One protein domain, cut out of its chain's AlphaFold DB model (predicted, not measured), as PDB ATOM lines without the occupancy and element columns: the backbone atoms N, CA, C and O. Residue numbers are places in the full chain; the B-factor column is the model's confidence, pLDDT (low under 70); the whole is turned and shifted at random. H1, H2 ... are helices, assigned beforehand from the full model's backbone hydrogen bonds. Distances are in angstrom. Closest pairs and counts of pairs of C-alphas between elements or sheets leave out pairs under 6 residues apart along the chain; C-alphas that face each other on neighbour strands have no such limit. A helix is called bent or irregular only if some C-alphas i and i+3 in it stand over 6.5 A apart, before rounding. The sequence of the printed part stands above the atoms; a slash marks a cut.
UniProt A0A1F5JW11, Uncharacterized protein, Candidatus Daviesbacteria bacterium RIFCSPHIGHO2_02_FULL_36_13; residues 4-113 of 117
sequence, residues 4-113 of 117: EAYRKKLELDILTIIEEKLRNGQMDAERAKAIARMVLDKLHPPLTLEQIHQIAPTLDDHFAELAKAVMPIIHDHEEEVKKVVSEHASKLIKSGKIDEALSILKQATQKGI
ATOM      1  N   GLU A   4      82.444 112.780  28.619       89.50
ATOM      2  CA  GLU A   4      82.977 112.189  27.392       89.50
ATOM      3  C   GLU A   4      84.470 111.872  27.531       89.50
ATOM      4  O   GLU A   4      84.899 110.765  27.194       89.50
ATOM      5  N   ALA A   5      85.254 112.808  28.072       89.44
ATOM      6  CA  ALA A   5      86.658 112.575  28.392       89.44
ATOM      7  C   ALA A   5      86.842 111.401  29.368       89.44
ATOM      8  O   ALA A   5      87.742 110.581  29.180       89.44
ATOM      9  N   TYR A   6      85.976 111.289  30.380       87.69
ATOM     10  CA  TYR A   6      86.048 110.210  31.364       87.69
ATOM     11  C   TYR A   6      85.741 108.837  30.749       87.69
ATOM     12  O   TYR A   6      86.507 107.893  30.937       87.69
ATOM     13  N   ARG A   7      84.685 108.748  29.928       91.69
ATOM     14  CA  ARG A   7      84.355 107.544  29.149       91.69
ATOM     15  C   ARG A   7      85.523 107.111  28.262       91.69
ATOM     16  O   ARG A   7      85.914 105.949  28.298       91.69
ATOM     17  N   LYS A   8      86.102 108.041  27.490       91.75
ATOM     18  CA  LYS A   8      87.225 107.746  26.579       91.75
ATOM     19  C   LYS A   8      88.456 107.233  27.320       91.75
ATOM     20  O   LYS A   8      89.142 106.353  26.809       91.75
ATOM     21  N   LYS A   9      88.734 107.767  28.514       90.75
ATOM     22  CA  LYS A   9      89.824 107.276  29.364       90.75
ATOM     23  C   LYS A   9      89.595 105.812  29.756       90.75
ATOM     24  O   LYS A   9      90.482 104.997  29.545       90.75
ATOM     25  N   LEU A  10      88.399 105.472  30.242       90.69
ATOM     26  CA  LEU A  10      88.048 104.091  30.593       90.69
ATOM     27  C   LEU A  10      88.156 103.144  29.388       90.69
ATOM     28  O   LEU A  10      88.732 102.065  29.497       90.69
ATOM     29  N   GLU A  11      87.643 103.548  28.225       92.44
ATOM     30  CA  GLU A  11      87.752 102.758  26.992       92.44
ATOM     31  C   GLU A  11      89.212 102.494  26.600       92.44
ATOM     32  O   GLU A  11      89.552 101.373  26.219       92.44
ATOM     33  N   LEU A  12      90.082 103.499  26.736       93.31
ATOM     34  CA  LEU A  12      91.513 103.371  26.461       93.31
ATOM     35  C   LEU A  12      92.219 102.442  27.459       93.31
ATOM     36  O   LEU A  12      93.036 101.612  27.054       93.31
ATOM     37  N   ASP A  13      91.892 102.551  28.748       92.31
ATOM     38  CA  ASP A  13      92.451 101.688  29.792       92.31
ATOM     39  C   ASP A  13      92.064 100.220  29.541       92.31
ATOM     40  O   ASP A  13      92.906  99.320  29.608       92.31
ATOM     41  N   ILE A  14      90.808  99.970  29.160       93.19
ATOM     42  CA  ILE A  14      90.329  98.629  28.805       93.19
ATOM     43  C   ILE A  14      91.011  98.109  27.535       93.19
ATOM     44  O   ILE A  14      91.452  96.957  27.510       93.19
ATOM     45  N   LEU A  15      91.132  98.938  26.495       94.19
ATOM     46  CA  LEU A  15      91.824  98.565  25.262       94.19
ATOM     47  C   LEU A  15      93.268  98.136  25.549       94.19
ATOM     48  O   LEU A  15      93.702  97.085  25.080       94.19
ATOM     49  N   THR A  16      93.975  98.897  26.385       94.44
ATOM     50  CA  THR A  16      95.357  98.598  26.780       94.44
ATOM     51  C   THR A  16      95.464  97.225  27.453       94.44
ATOM     52  O   THR A  16      96.348  96.436  27.119       94.44
ATOM     53  N   ILE A  17      94.520  96.878  28.339       92.75
ATOM     54  CA  ILE A  17      94.464  95.554  28.983       92.75
ATOM     55  C   ILE A  17      94.255  94.438  27.954       92.75
ATOM     56  O   ILE A  17      94.913  93.397  28.031       92.75
ATOM     57  N   ILE A  18      93.336  94.632  27.004       93.00
ATOM     58  CA  ILE A  18      93.068  93.651  25.943       93.00
ATOM     59  C   ILE A  18      94.338  93.418  25.115       93.00
ATOM     60  O   ILE A  18      94.740  92.269  24.921       93.00
ATOM     61  N   GLU A  19      95.003  94.489  24.673       94.50
ATOM     62  CA  GLU A  19      96.231  94.416  23.876       94.50
ATOM     63  C   GLU A  19      97.370  93.710  24.619       94.50
ATOM     64  O   GLU A  19      98.038  92.838  24.058       94.50
ATOM     65  N   GLU A  20      97.586  94.044  25.893       94.50
ATOM     66  CA  GLU A  20      98.592  93.389  26.728       94.50
ATOM     67  C   GLU A  20      98.328  91.891  26.881       94.50
ATOM     68  O   GLU A  20      99.247  91.082  26.729       94.50
ATOM     69  N   LYS A  21      97.076  91.502  27.140       92.44
ATOM     70  CA  LYS A  21      96.721  90.095  27.343       92.44
ATOM     71  C   LYS A  21      96.782  89.279  26.058       92.44
ATOM     72  O   LYS A  21      97.255  88.144  26.110       92.44
ATOM     73  N   LEU A  22      96.375  89.849  24.923       93.19
ATOM     74  CA  LEU A  22      96.538  89.225  23.607       93.19
ATOM     75  C   LEU A  22      98.021  88.998  23.290       93.19
ATOM     76  O   LEU A  22      98.422  87.884  22.955       93.19
ATOM     77  N   ARG A  23      98.856  90.031  23.455       95.62
ATOM     78  CA  ARG A  23     100.303  89.966  23.189       95.62
ATOM     79  C   ARG A  23     101.013  88.916  24.041       95.62
ATOM     80  O   ARG A  23     101.926  88.255  23.554       95.62
ATOM     81  N   ASN A  24     100.585  88.749  25.289       95.19
ATOM     82  CA  ASN A  24     101.182  87.796  26.224       95.19
ATOM     83  C   ASN A  24     100.565  86.386  26.138       95.19
ATOM     84  O   ASN A  24     100.911  85.529  26.949       95.19
ATOM     85  N   GLY A  25      99.631  86.139  25.209       91.50
ATOM     86  CA  GLY A  25      98.947  84.848  25.075       91.50
ATOM     87  C   GLY A  25      98.018  84.500  26.247       91.50
ATOM     88  O   GLY A  25      97.658  83.342  26.427       91.50
ATOM     89  N   GLN A  26      97.638  85.490  27.059       91.00
ATOM     90  CA  GLN A  26      96.737  85.348  28.211       91.00
ATOM     91  C   GLN A  26      95.258  85.530  27.833       91.00
ATOM     92  O   GLN A  26      94.380  85.403  28.685       91.00
ATOM     93  N   MET A  27      94.983  85.881  26.576       92.75
ATOM     94  CA  MET A  27      93.653  86.099  26.018       92.75
ATOM     95  C   MET A  27      93.670  85.719  24.538       92.75
ATOM     96  O   MET A  27      94.665  85.953  23.855       92.75
ATOM     97  N   ASP A  28      92.570  85.154  24.048       94.75
ATOM     98  CA  ASP A  28      92.355  84.907  22.624       94.75
ATOM     99  C   ASP A  28      91.493  86.006  21.975       94.75
ATOM    100  O   ASP A  28      90.914  86.873  22.639       94.75
ATOM    101  N   ALA A  29      91.413  85.981  20.644       93.88
ATOM    102  CA  ALA A  29      90.685  86.988  19.880       93.88
ATOM    103  C   ALA A  29      89.170  86.992  20.168       93.88
ATOM    104  O   ALA A  29      88.550  88.056  20.153       93.88
ATOM    105  N   GLU A  30      88.565  85.835  20.450       95.56
ATOM    106  CA  GLU A  30      87.125  85.745  20.725       95.56
ATOM    107  C   GLU A  30      86.783  86.358  22.084       95.56
ATOM    108  O   GLU A  30      85.828  87.132  22.198       95.56
ATOM    109  N   ARG A  31      87.606  86.111  23.106       93.12
ATOM    110  CA  ARG A  31      87.456  86.719  24.426       93.12
ATOM    111  C   ARG A  31      87.703  88.225  24.380       93.12
ATOM    112  O   ARG A  31      86.907  88.977  24.938       93.12
ATOM    113  N   ALA A  32      88.721  88.679  23.645       94.31
ATOM    114  CA  ALA A  32      88.963  90.104  23.401       94.31
ATOM    115  C   ALA A  32      87.753  90.793  22.746       94.31
ATOM    116  O   ALA A  32      87.318  91.863  23.172       94.31
ATOM    117  N   LYS A  33      87.162  90.147  21.738       95.62
ATOM    118  CA  LYS A  33      85.970  90.632  21.037       95.62
ATOM    119  C   LYS A  33      84.733  90.669  21.933       95.62
ATOM    120  O   LYS A  33      83.940  91.603  21.820       95.62
ATOM    121  N   ALA A  34      84.558  89.681  22.810       95.44
ATOM    122  CA  ALA A  34      83.464  89.656  23.778       95.44
ATOM    123  C   ALA A  34      83.554  90.834  24.761       95.44
ATOM    124  O   ALA A  34      82.561  91.530  24.971       95.44
ATOM    125  N   ILE A  35      84.757  91.105  25.280       93.81
ATOM    126  CA  ILE A  35      85.023  92.259  26.145       93.81
ATOM    127  C   ILE A  35      84.716  93.561  25.401       93.81
ATOM    128  O   ILE A  35      83.927  94.369  25.884       93.81
ATOM    129  N   ALA A  36      85.292  93.751  24.211       93.50
ATOM    130  CA  ALA A  36      85.116  94.979  23.439       93.50
ATOM    131  C   ALA A  36      83.637  95.271  23.139       93.50
ATOM    132  O   ALA A  36      83.191  96.404  23.292       93.50
ATOM    133  N   ARG A  37      82.859  94.245  22.769       95.25
ATOM    134  CA  ARG A  37      81.410  94.377  22.541       95.25
ATOM    135  C   ARG A  37      80.673  94.822  23.795       95.25
ATOM    136  O   ARG A  37      79.967  95.818  23.744       95.25
ATOM    137  N   MET A  38      80.886  94.136  24.917       94.31
ATOM    138  CA  MET A  38      80.229  94.490  26.175       94.31
ATOM    139  C   MET A  38      80.545  95.933  26.592       94.31
ATOM    140  O   MET A  38      79.663  96.652  27.052       94.31
ATOM    141  N   VAL A  39      81.800  96.357  26.438       92.19
ATOM    142  CA  VAL A  39      82.245  97.707  26.802       92.19
ATOM    143  C   VAL A  39      81.570  98.750  25.925       92.19
ATOM    144  O   VAL A  39      81.025  99.709  26.460       92.19
ATOM    145  N   LEU A  40      81.536  98.543  24.608       91.75
ATOM    146  CA  LEU A  40      80.842  99.439  23.681       91.75
ATOM    147  C   LEU A  40      79.330  99.483  23.947       91.75
ATOM    148  O   LEU A  40      78.737 100.556  23.883       91.75
ATOM    149  N   ASP A  41      78.722  98.349  24.299       93.12
ATOM    150  CA  ASP A  41      77.296  98.265  24.626       93.12
ATOM    151  C   ASP A  41      76.968  98.974  25.945       93.12
ATOM    152  O   ASP A  41      75.932  99.625  26.061       93.12
ATOM    153  N   LYS A  42      77.832  98.877  26.959       91.56
ATOM    154  CA  LYS A  42      77.603  99.489  28.277       91.56
ATOM    155  C   LYS A  42      78.024 100.956  28.342       91.56
ATOM    156  O   LYS A  42      77.404 101.722  29.069       91.56
ATOM    157  N   LEU A  43      79.052 101.359  27.596       90.69
ATOM    158  CA  LEU A  43      79.579 102.726  27.584       90.69
ATOM    159  C   LEU A  43      79.076 103.559  26.392       90.69
ATOM    160  O   LEU A  43      79.655 104.598  26.081       90.69
ATOM    161  N   HIS A  44      77.994 103.148  25.723       88.81
ATOM    162  CA  HIS A  44      77.456 103.891  24.584       88.81
ATOM    163  C   HIS A  44      76.961 105.295  24.996       88.81
ATOM    164  O   HIS A  44      76.196 105.423  25.950       88.81
ATOM    165  N   PRO A  45      77.348 106.370  24.285       88.50
ATOM    166  CA  PRO A  45      76.807 107.704  24.533       88.50
ATOM    167  C   PRO A  45      75.302 107.810  24.215       88.50
ATOM    168  O   PRO A  45      74.824 107.121  23.311       88.50
ATOM    169  N   PRO A  46      74.574 108.752  24.846       89.19
ATOM    170  CA  PRO A  46      75.045 109.703  25.860       89.19
ATOM    171  C   PRO A  46      75.074 109.096  27.273       89.19
ATOM    172  O   PRO A  46      74.132 108.424  27.679       89.19
ATOM    173  N   LEU A  47      76.123 109.400  28.049       88.31
ATOM    174  CA  LEU A  47      76.240 109.004  29.459       88.31
ATOM    175  C   LEU A  47      76.624 110.189  30.338       88.31
ATOM    176  O   LEU A  47      77.473 111.005  29.969       88.31
ATOM    177  N   THR A  48      76.025 110.259  31.521       91.06
ATOM    178  CA  THR A  48      76.457 111.169  32.584       91.06
ATOM    179  C   THR A  48      77.624 110.572  33.368       91.06
ATOM    180  O   THR A  48      77.861 109.363  33.350       91.06
ATOM    181  N   LEU A  49      78.349 111.416  34.106       87.12
ATOM    182  CA  LEU A  49      79.450 110.960  34.959       87.12
ATOM    183  C   LEU A  49      78.976 109.946  36.018       87.12
ATOM    184  O   LEU A  49      79.649 108.953  36.269       87.12
ATOM    185  N   GLU A  50      77.787 110.158  36.586       85.69
ATOM    186  CA  GLU A  50      77.182 109.250  37.565       85.69
ATOM    187  C   GLU A  50      76.856 107.880  36.958       85.69
ATOM    188  O   GLU A  50      77.177 106.855  37.553       85.69
ATOM    189  N   GLN A  51      76.308 107.846  35.739       89.75
ATOM    190  CA  GLN A  51      76.065 106.585  35.033       89.75
ATOM    191  C   GLN A  51      77.372 105.836  34.753       89.75
ATOM    192  O   GLN A  51      77.421 104.622  34.920       89.75
ATOM    193  N   ILE A  52      78.450 106.540  34.388       90.12
ATOM    194  CA  ILE A  52      79.763 105.906  34.192       90.12
ATOM    195  C   ILE A  52      80.266 105.290  35.506       90.12
ATOM    196  O   ILE A  52      80.724 104.150  35.499       90.12
ATOM    197  N   HIS A  53      80.126 105.991  36.635       86.06
ATOM    198  CA  HIS A  53      80.499 105.465  37.953       86.06
ATOM    199  C   HIS A  53      79.643 104.277  38.411       86.06
ATOM    200  O   HIS A  53      80.141 103.439  39.154       86.06
ATOM    201  N   GLN A  54      78.393 104.167  37.958       87.31
ATOM    202  CA  GLN A  54      77.537 103.006  38.231       87.31
ATOM    203  C   GLN A  54      77.855 101.814  37.321       87.31
ATOM    204  O   GLN A  54      77.772 100.667  37.747       87.31
ATOM    205  N   ILE A  55      78.213 102.071  36.061       90.25
ATOM    206  CA  ILE A  55      78.442 101.031  35.052       90.25
ATOM    207  C   ILE A  55      79.837 100.426  35.176       90.25
ATOM    208  O   ILE A  55      79.967  99.204  35.075       90.25
ATOM    209  N   ALA A  56      80.868 101.252  35.384       87.38
ATOM    210  CA  ALA A  56      82.260 100.806  35.408       87.38
ATOM    211  C   ALA A  56      82.512  99.648  36.400       87.38
ATOM    212  O   ALA A  56      83.088  98.654  35.959       87.38
ATOM    213  N   PRO A  57      82.013  99.687  37.655       85.44
ATOM    214  CA  PRO A  57      82.149  98.598  38.633       85.44
ATOM    215  C   PRO A  57      81.464  97.288  38.242       85.44
ATOM    216  O   PRO A  57      81.664  96.293  38.907       85.44
ATOM    217  N   THR A  58      80.617  97.281  37.208       87.88
ATOM    218  CA  THR A  58      79.942  96.054  36.741       87.88
ATOM    219  C   THR A  58      80.685  95.373  35.595       87.88
ATOM    220  O   THR A  58      80.276  94.314  35.111       87.88
ATOM    221  N   LEU A  59      81.737  96.011  35.073       88.75
ATOM    222  CA  LEU A  59      82.486  95.485  33.935       88.75
ATOM    223  C   LEU A  59      83.368  94.305  34.358       88.75
ATOM    224  O   LEU A  59      83.494  93.340  33.602       88.75
ATOM    225  N   ASP A  60      83.944  94.354  35.558       88.75
ATOM    226  CA  ASP A  60      84.773  93.281  36.106       88.75
ATOM    227  C   ASP A  60      83.965  92.088  36.638       88.75
ATOM    228  O   ASP A  60      84.478  90.971  36.584       88.75
ATOM    229  N   ASP A  61      82.687  92.276  36.993       87.44
ATOM    230  CA  ASP A  61      81.747  91.174  37.279       87.44
ATOM    231  C   ASP A  61      81.652  90.168  36.119       87.44
ATOM    232  O   ASP A  61      81.497  88.963  36.318       87.44
ATOM    233  N   HIS A  62      81.732  90.668  34.882       84.88
ATOM    234  CA  HIS A  62      81.635  89.856  33.666       84.88
ATOM    235  C   HIS A  62      83.014  89.389  33.186       84.88
ATOM    236  O   HIS A  62      83.151  88.299  32.620       84.88
ATOM    237  N   PHE A  63      84.041  90.212  33.410       88.25
ATOM    238  CA  PHE A  63      85.412  89.966  32.976       88.25
ATOM    239  C   PHE A  63      86.403  90.460  34.030       88.25
ATOM    240  O   PHE A  63      86.832  91.613  33.998       88.25
ATOM    241  N   ALA A  64      86.837  89.568  34.922       87.19
ATOM    242  CA  ALA A  64      87.794  89.878  35.989       87.19
ATOM    243  C   ALA A  64      89.104  90.522  35.484       87.19
ATOM    244  O   ALA A  64      89.827  91.179  36.232       87.19
ATOM    245  N   GLU A  65      89.423  90.368  34.197       86.56
ATOM    246  CA  GLU A  65      90.520  91.060  33.530       86.56
ATOM    247  C   GLU A  65      90.436  92.588  33.610       86.56
ATOM    248  O   GLU A  65      91.479  93.242  33.594       86.56
ATOM    249  N   LEU A  66      89.226  93.136  33.708       88.12
ATOM    250  CA  LEU A  66      88.956  94.569  33.686       88.12
ATOM    251  C   LEU A  66      89.093  95.240  35.052       88.12
ATOM    252  O   LEU A  66      89.141  96.467  35.105       88.12
ATOM    253  N   ALA A  67      89.239  94.472  36.137       85.88
ATOM    254  CA  ALA A  67      89.356  95.012  37.493       85.88
ATOM    255  C   ALA A  67      90.442  96.102  37.594       85.88
ATOM    256  O   ALA A  67      90.251  97.132  38.234       85.88
ATOM    257  N   LYS A  68      91.567  95.936  36.882       84.88
ATOM    258  CA  LYS A  68      92.651  96.933  36.843       84.88
ATOM    259  C   LYS A  68      92.247  98.283  36.231       84.88
ATOM    260  O   LYS A  68      92.783  99.296  36.666       84.88
ATOM    261  N   ALA A  69      91.349  98.301  35.246       83.00
ATOM    262  CA  ALA A  69      90.855  99.534  34.623       83.00
ATOM    263  C   ALA A  69      89.733 100.186  35.446       83.00
ATOM    264  O   ALA A  69      89.600 101.405  35.474       83.00
ATOM    265  N   VAL A  70      88.937  99.373  36.138       84.50
ATOM    266  CA  VAL A  70      87.755  99.821  36.882       84.50
ATOM    267  C   VAL A  70      88.104 100.347  38.278       84.50
ATOM    268  O   VAL A  70      87.533 101.339  38.726       84.50
ATOM    269  N   MET A  71      89.074  99.735  38.963       84.25
ATOM    270  CA  MET A  71      89.452 100.105  40.335       84.25
ATOM    271  C   MET A  71      89.823 101.589  40.518       84.25
ATOM    272  O   MET A  71      89.347 102.191  41.483       84.25
ATOM    273  N   PRO A  72      90.610 102.227  39.625       84.06
ATOM    274  CA  PRO A  72      90.872 103.662  39.720       84.06
ATOM    275  C   PRO A  72      89.599 104.516  39.659       84.06
ATOM    276  O   PRO A  72      89.520 105.530  40.336       84.06
ATOM    277  N   ILE A  73      88.584 104.095  38.899       80.62
ATOM    278  CA  ILE A  73      87.315 104.828  38.765       80.62
ATOM    279  C   ILE A  73      86.496 104.764  40.047       80.62
ATOM    280  O   ILE A  73      85.913 105.769  40.455       80.62
ATOM    281  N   ILE A  74      86.464 103.592  40.685       80.06
ATOM    282  CA  ILE A  74      85.826 103.410  41.992       80.06
ATOM    283  C   ILE A  74      86.511 104.316  43.016       80.06
ATOM    284  O   ILE A  74      85.845 105.086  43.704       80.06
ATOM    285  N   HIS A  75      87.843 104.282  43.065       83.31
ATOM    286  CA  HIS A  75      88.619 105.088  44.001       83.31
ATOM    287  C   HIS A  75      88.427 106.596  43.776       83.31
ATOM    288  O   HIS A  75      88.168 107.330  44.727       83.31
ATOM    289  N   ASP A  76      88.503 107.066  42.527       80.69
ATOM    290  CA  ASP A  76      88.287 108.476  42.184       80.69
ATOM    291  C   ASP A  76      86.886 108.944  42.614       80.69
ATOM    292  O   ASP A  76      86.731 110.031  43.174       80.69
ATOM    293  N   HIS A  77      85.863 108.109  42.397       79.62
ATOM    294  CA  HIS A  77      84.499 108.408  42.825       79.62
ATOM    295  C   HIS A  77      84.374 108.499  44.347       79.62
ATOM    296  O   HIS A  77      83.796 109.452  44.870       79.62
ATOM    297  N   GLU A  78      84.930 107.521  45.064       81.50
ATOM    298  CA  GLU A  78      84.909 107.497  46.523       81.50
ATOM    299  C   GLU A  78      85.601 108.720  47.127       81.50
ATOM    300  O   GLU A  78      85.080 109.306  48.076       81.50
ATOM    301  N   GLU A  79      86.752 109.125  46.592       84.19
ATOM    302  CA  GLU A  79      87.493 110.286  47.084       84.19
ATOM    303  C   GLU A  79      86.742 111.601  46.836       84.19
ATOM    304  O   GLU A  79      86.656 112.437  47.740       84.19
ATOM    305  N   GLU A  80      86.120 111.771  45.667       82.44
ATOM    306  CA  GLU A  80      85.271 112.938  45.390       82.44
ATOM    307  C   GLU A  80      84.062 112.991  46.338       82.44
ATOM    308  O   GLU A  80      83.774 114.036  46.932       82.44
ATOM    309  N   VAL A  81      83.391 111.859  46.573       82.12
ATOM    310  CA  VAL A  81      82.274 111.779  47.527       82.12
ATOM    311  C   VAL A  81      82.742 112.099  48.950       82.12
ATOM    312  O   VAL A  81      82.123 112.925  49.629       82.12
ATOM    313  N   LYS A  82      83.853 111.508  49.409       84.38
ATOM    314  CA  LYS A  82      84.433 111.779  50.738       84.38
ATOM    315  C   LYS A  82      84.765 113.256  50.908       84.38
ATOM    316  O   LYS A  82      84.471 113.827  51.961       84.38
ATOM    317  N   LYS A  83      85.341 113.888  49.886       85.56
ATOM    318  CA  LYS A  83      85.688 115.308  49.909       85.56
ATOM    319  C   LYS A  83      84.450 116.186  50.071       85.56
ATOM    320  O   LYS A  83      84.417 117.014  50.979       85.56
ATOM    321  N   VAL A  84      83.409 115.961  49.268       84.31
ATOM    322  CA  VAL A  84      82.150 116.724  49.352       84.31
ATOM    323  C   VAL A  84      81.492 116.561  50.724       84.31
ATOM    324  O   VAL A  84      81.084 117.550  51.341       84.31
ATOM    325  N   VAL A  85      81.422 115.330  51.239       86.25
ATOM    326  CA  VAL A  85      80.847 115.049  52.562       86.25
ATOM    327  C   VAL A  85      81.663 115.718  53.671       86.25
ATOM    328  O   VAL A  85      81.086 116.348  54.558       86.25
ATOM    329  N   SER A  86      82.992 115.635  53.613       87.00
ATOM    330  CA  SER A  86      83.896 116.245  54.594       87.00
ATOM    331  C   SER A  86      83.787 117.772  54.606       87.00
ATOM    332  O   SER A  86      83.662 118.389  55.668       87.00
ATOM    333  N   GLU A  87      83.744 118.403  53.430       90.38
ATOM    334  CA  GLU A  87      83.544 119.848  53.303       90.38
ATOM    335  C   GLU A  87      82.187 120.286  53.869       90.38
ATOM    336  O   GLU A  87      82.102 121.301  54.569       90.38
ATOM    337  N   HIS A  88      81.128 119.516  53.608       89.38
ATOM    338  CA  HIS A  88      79.797 119.784  54.149       89.38
ATOM    339  C   HIS A  88      79.774 119.634  55.678       89.38
ATOM    340  O   HIS A  88      79.290 120.524  56.379       89.38
ATOM    341  N   ALA A  89      80.359 118.560  56.213       88.19
ATOM    342  CA  ALA A  89      80.459 118.333  57.654       88.19
ATOM    343  C   ALA A  89      81.254 119.444  58.342       88.19
ATOM    344  O   ALA A  89      80.821 119.971  59.366       88.19
ATOM    345  N   SER A  90      82.366 119.879  57.744       91.62
ATOM    346  CA  SER A  90      83.165 120.994  58.255       91.62
ATOM    347  C   SER A  90      82.356 122.293  58.337       91.62
ATOM    348  O   SER A  90      82.448 123.013  59.333       91.62
ATOM    349  N   LYS A  91      81.525 122.591  57.328       92.62
ATOM    350  CA  LYS A  91      80.627 123.759  57.347       92.62
ATOM    351  C   LYS A  91      79.595 123.654  58.472       92.62
ATOM    352  O   LYS A  91      79.450 124.606  59.232       92.62
ATOM    353  N   LEU A  92      78.941 122.503  58.628       91.06
ATOM    354  CA  LEU A  92      77.950 122.281  59.686       91.06
ATOM    355  C   LEU A  92      78.557 122.408  61.091       91.06
ATOM    356  O   LEU A  92      77.979 123.083  61.940       91.06
ATOM    357  N   ILE A  93      79.752 121.851  61.313       91.19
ATOM    358  CA  ILE A  93      80.488 121.984  62.580       91.19
ATOM    359  C   ILE A  93      80.786 123.456  62.878       91.19
ATOM    360  O   ILE A  93      80.513 123.928  63.981       91.19
ATOM    361  N   LYS A  94      81.291 124.208  61.889       93.25
ATOM    362  CA  LYS A  94      81.565 125.649  62.035       93.25
ATOM    363  C   LYS A  94      80.304 126.465  62.325       93.25
ATOM    364  O   LYS A  94      80.388 127.486  62.996       93.25
ATOM    365  N   SER A  95      79.147 126.014  61.849       93.81
ATOM    366  CA  SER A  95      77.841 126.621  62.126       93.81
ATOM    367  C   SER A  95      77.189 126.134  63.430       93.81
ATOM    368  O   SER A  95      76.043 126.488  63.689       93.81
ATOM    369  N   GLY A  96      77.874 125.317  64.240       93.31
ATOM    370  CA  GLY A  96      77.352 124.779  65.505       93.31
ATOM    371  C   GLY A  96      76.347 123.630  65.348       93.31
ATOM    372  O   GLY A  96      75.820 123.133  66.339       93.31
ATOM    373  N   LYS A  97      76.102 123.164  64.119       93.06
ATOM    374  CA  LYS A  97      75.150 122.096  63.777       93.06
ATOM    375  C   LYS A  97      75.815 120.718  63.848       93.06
ATOM    376  O   LYS A  97      75.919 120.005  62.849       93.06
ATOM    377  N   ILE A  98      76.320 120.361  65.025       90.00
ATOM    378  CA  ILE A  98      77.136 119.148  65.204       90.00
ATOM    379  C   ILE A  98      76.331 117.867  64.939       90.00
ATOM    380  O   ILE A  98      76.844 116.956  64.292       90.00
ATOM    381  N   ASP A  99      75.063 117.811  65.349       90.88
ATOM    382  CA  ASP A  99      74.220 116.627  65.130       90.88
ATOM    383  C   ASP A  99      73.952 116.369  63.638       90.88
ATOM    384  O   ASP A  99      74.036 115.230  63.171       90.88
ATOM    385  N   GLU A 100      73.714 117.430  62.860       88.88
ATOM    386  CA  GLU A 100      73.563 117.342  61.402       88.88
ATOM    387  C   GLU A 100      74.872 116.861  60.749       88.88
ATOM    388  O   GLU A 100      74.846 115.989  59.879       88.88
ATOM    389  N   ALA A 101      76.026 117.364  61.213       87.94
ATOM    390  CA  ALA A 101      77.340 116.935  60.733       87.94
ATOM    391  C   ALA A 101      77.600 115.442  61.006       87.94
ATOM    392  O   ALA A 101      78.089 114.720  60.136       87.94
ATOM    393  N   LEU A 102      77.238 114.958  62.197       87.94
ATOM    394  CA  LEU A 102      77.353 113.544  62.557       87.94
ATOM    395  C   LEU A 102      76.422 112.661  61.720       87.94
ATOM    396  O   LEU A 102      76.811 111.556  61.341       87.94
ATOM    397  N   SER A 103      75.214 113.138  61.411       90.12
ATOM    398  CA  SER A 103      74.259 112.404  60.578       90.12
ATOM    399  C   SER A 103      74.799 112.166  59.168       90.12
ATOM    400  O   SER A 103      74.771 111.033  58.686       90.12
ATOM    401  N   ILE A 104      75.338 113.197  58.509       87.50
ATOM    402  CA  ILE A 104      75.844 113.050  57.135       87.50
ATOM    403  C   ILE A 104      77.093 112.164  57.064       87.50
ATOM    404  O   ILE A 104      77.224 111.362  56.141       87.50
ATOM    405  N   LEU A 105      77.974 112.237  58.068       85.88
ATOM    406  CA  LEU A 105      79.157 111.380  58.149       85.88
ATOM    407  C   LEU A 105      78.759 109.911  58.348       85.88
ATOM    408  O   LEU A 105      79.324 109.035  57.697       85.88
ATOM    409  N   LYS A 106      77.754 109.637  59.192       85.94
ATOM    410  CA  LYS A 106      77.210 108.280  59.383       85.94
ATOM    411  C   LYS A 106      76.559 107.722  58.117       85.94
ATOM    412  O   LYS A 106      76.737 106.548  57.814       85.94
ATOM    413  N   GLN A 107      75.821 108.539  57.369       83.19
ATOM    414  CA  GLN A 107      75.197 108.094  56.118       83.19
ATOM    415  C   GLN A 107      76.241 107.755  55.044       83.19
ATOM    416  O   GLN A 107      76.084 106.768  54.326       83.19
ATOM    417  N   ALA A 108      77.320 108.537  54.961       77.94
ATOM    418  CA  ALA A 108      78.408 108.286  54.021       77.94
ATOM    419  C   ALA A 108      79.171 106.988  54.335       77.94
ATOM    420  O   ALA A 108      79.545 106.264  53.416       77.94
ATOM    421  N   THR A 109      79.362 106.652  55.616       70.44
ATOM    422  CA  THR A 109      80.014 105.392  56.007       70.44
ATOM    423  C   THR A 109      79.100 104.179  55.866       70.44
ATOM    424  O   THR A 109      79.581 103.115  55.502       70.44
ATOM    425  N   GLN A 110      77.789 104.318  56.088       64.44
ATOM    426  CA  GLN A 110      76.834 103.214  55.932       64.44
ATOM    427  C   GLN A 110      76.614 102.811  54.469       64.44
ATOM    428  O   GLN A 110      76.578 101.620  54.179       64.44
ATOM    429  N   LYS A 111      76.556 103.768  53.530       57.72
ATOM    430  CA  LYS A 111      76.466 103.454  52.090       57.72
ATOM    431  C   LYS A 111      77.715 102.757  51.532       57.72
ATOM    432  O   LYS A 111      77.606 102.025  50.559       57.72
ATOM    433  N   GLY A 112      78.881 102.935  52.158       45.91
ATOM    434  CA  GLY A 112      80.105 102.204  51.805       45.91
ATOM    435  C   GLY A 112      80.155 100.754  52.313       45.91
ATOM    436  O   GLY A 112      81.050 100.012  51.922       45.91
ATOM    437  N   ILE A 113      79.221 100.335  53.181       38.69
ATOM    438  CA  ILE A 113      79.195  98.990  53.791       38.69
ATOM    439  C   ILE A 113      78.261  98.024  53.029       38.69
ATOM    440  O   ILE A 113      78.374  96.815  53.206       38.69
TER     441      ILE A 113
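What this domain is: This is residues 4 to 113 of the 117 residues of an uncharacterized protein of Candidatus Daviesbacteria bacterium RIFCSPHIGHO2_02_FULL_36_13 (UniProt A0A1F5JW11). The long helix H4 joins two ends of a rod: its first part packs on H1 and H3, with H2 on H1, and H5 folds back along its last part. Of 110 printed residues, 93 lie in five named helices, H1 to H5 in order: all helix. H1 to H4 form an up-and-down bundle, each running against the one before. The whole is loose, radius of gyration of the C-alphas 18.4 A, spanning 61 by 27 by 17 A.

How they stand to each other: Start at the hub H4, residues 64 to 94, kinked 39 degrees near residue 71 and irregular, with C-alphas 65 and 68 7.1 A apart. Its residues 66 to 77 touch H3, residues 49 to 62, closest at C-alphas 60 and 66, 5.0 A. Its residues 65 to 70 touch residues 10 to 17 of H1, residues 4 to 23, closest at C-alphas 13 and 69, 5.5 A. H1 and H2, residues 29 to 42, are a hairpin, closest at C-alphas 18 and 32, 6.0 A. Residues 82 to 93 of H4 touch H5, residues 98 to 111, opposite ways at a shallow tilt of 9 degrees, closest at C-alphas 89 and 101, 4.6 A. Every O i to N i+4 pair is within hydrogen-bond range in H1, H2 and H5, 23 of 27 in H4 and 4 of 10 in H3, where 7 of 11 O i to N i+3 pairs are.

Where its parts are: Find C-alpha 64 at (87.794, 89.878, 35.989); H4 runs 44.7 A to C-alpha 94 at (81.565, 125.649, 62.035). H1 runs 28.5 A.

The domain as a whole: The C-alphas farthest apart, of Gly 25 and Gly 96, are 60.8 A apart. The printed part has no cut, no link is long, and residues 110 to 113 have pLDDT under 70.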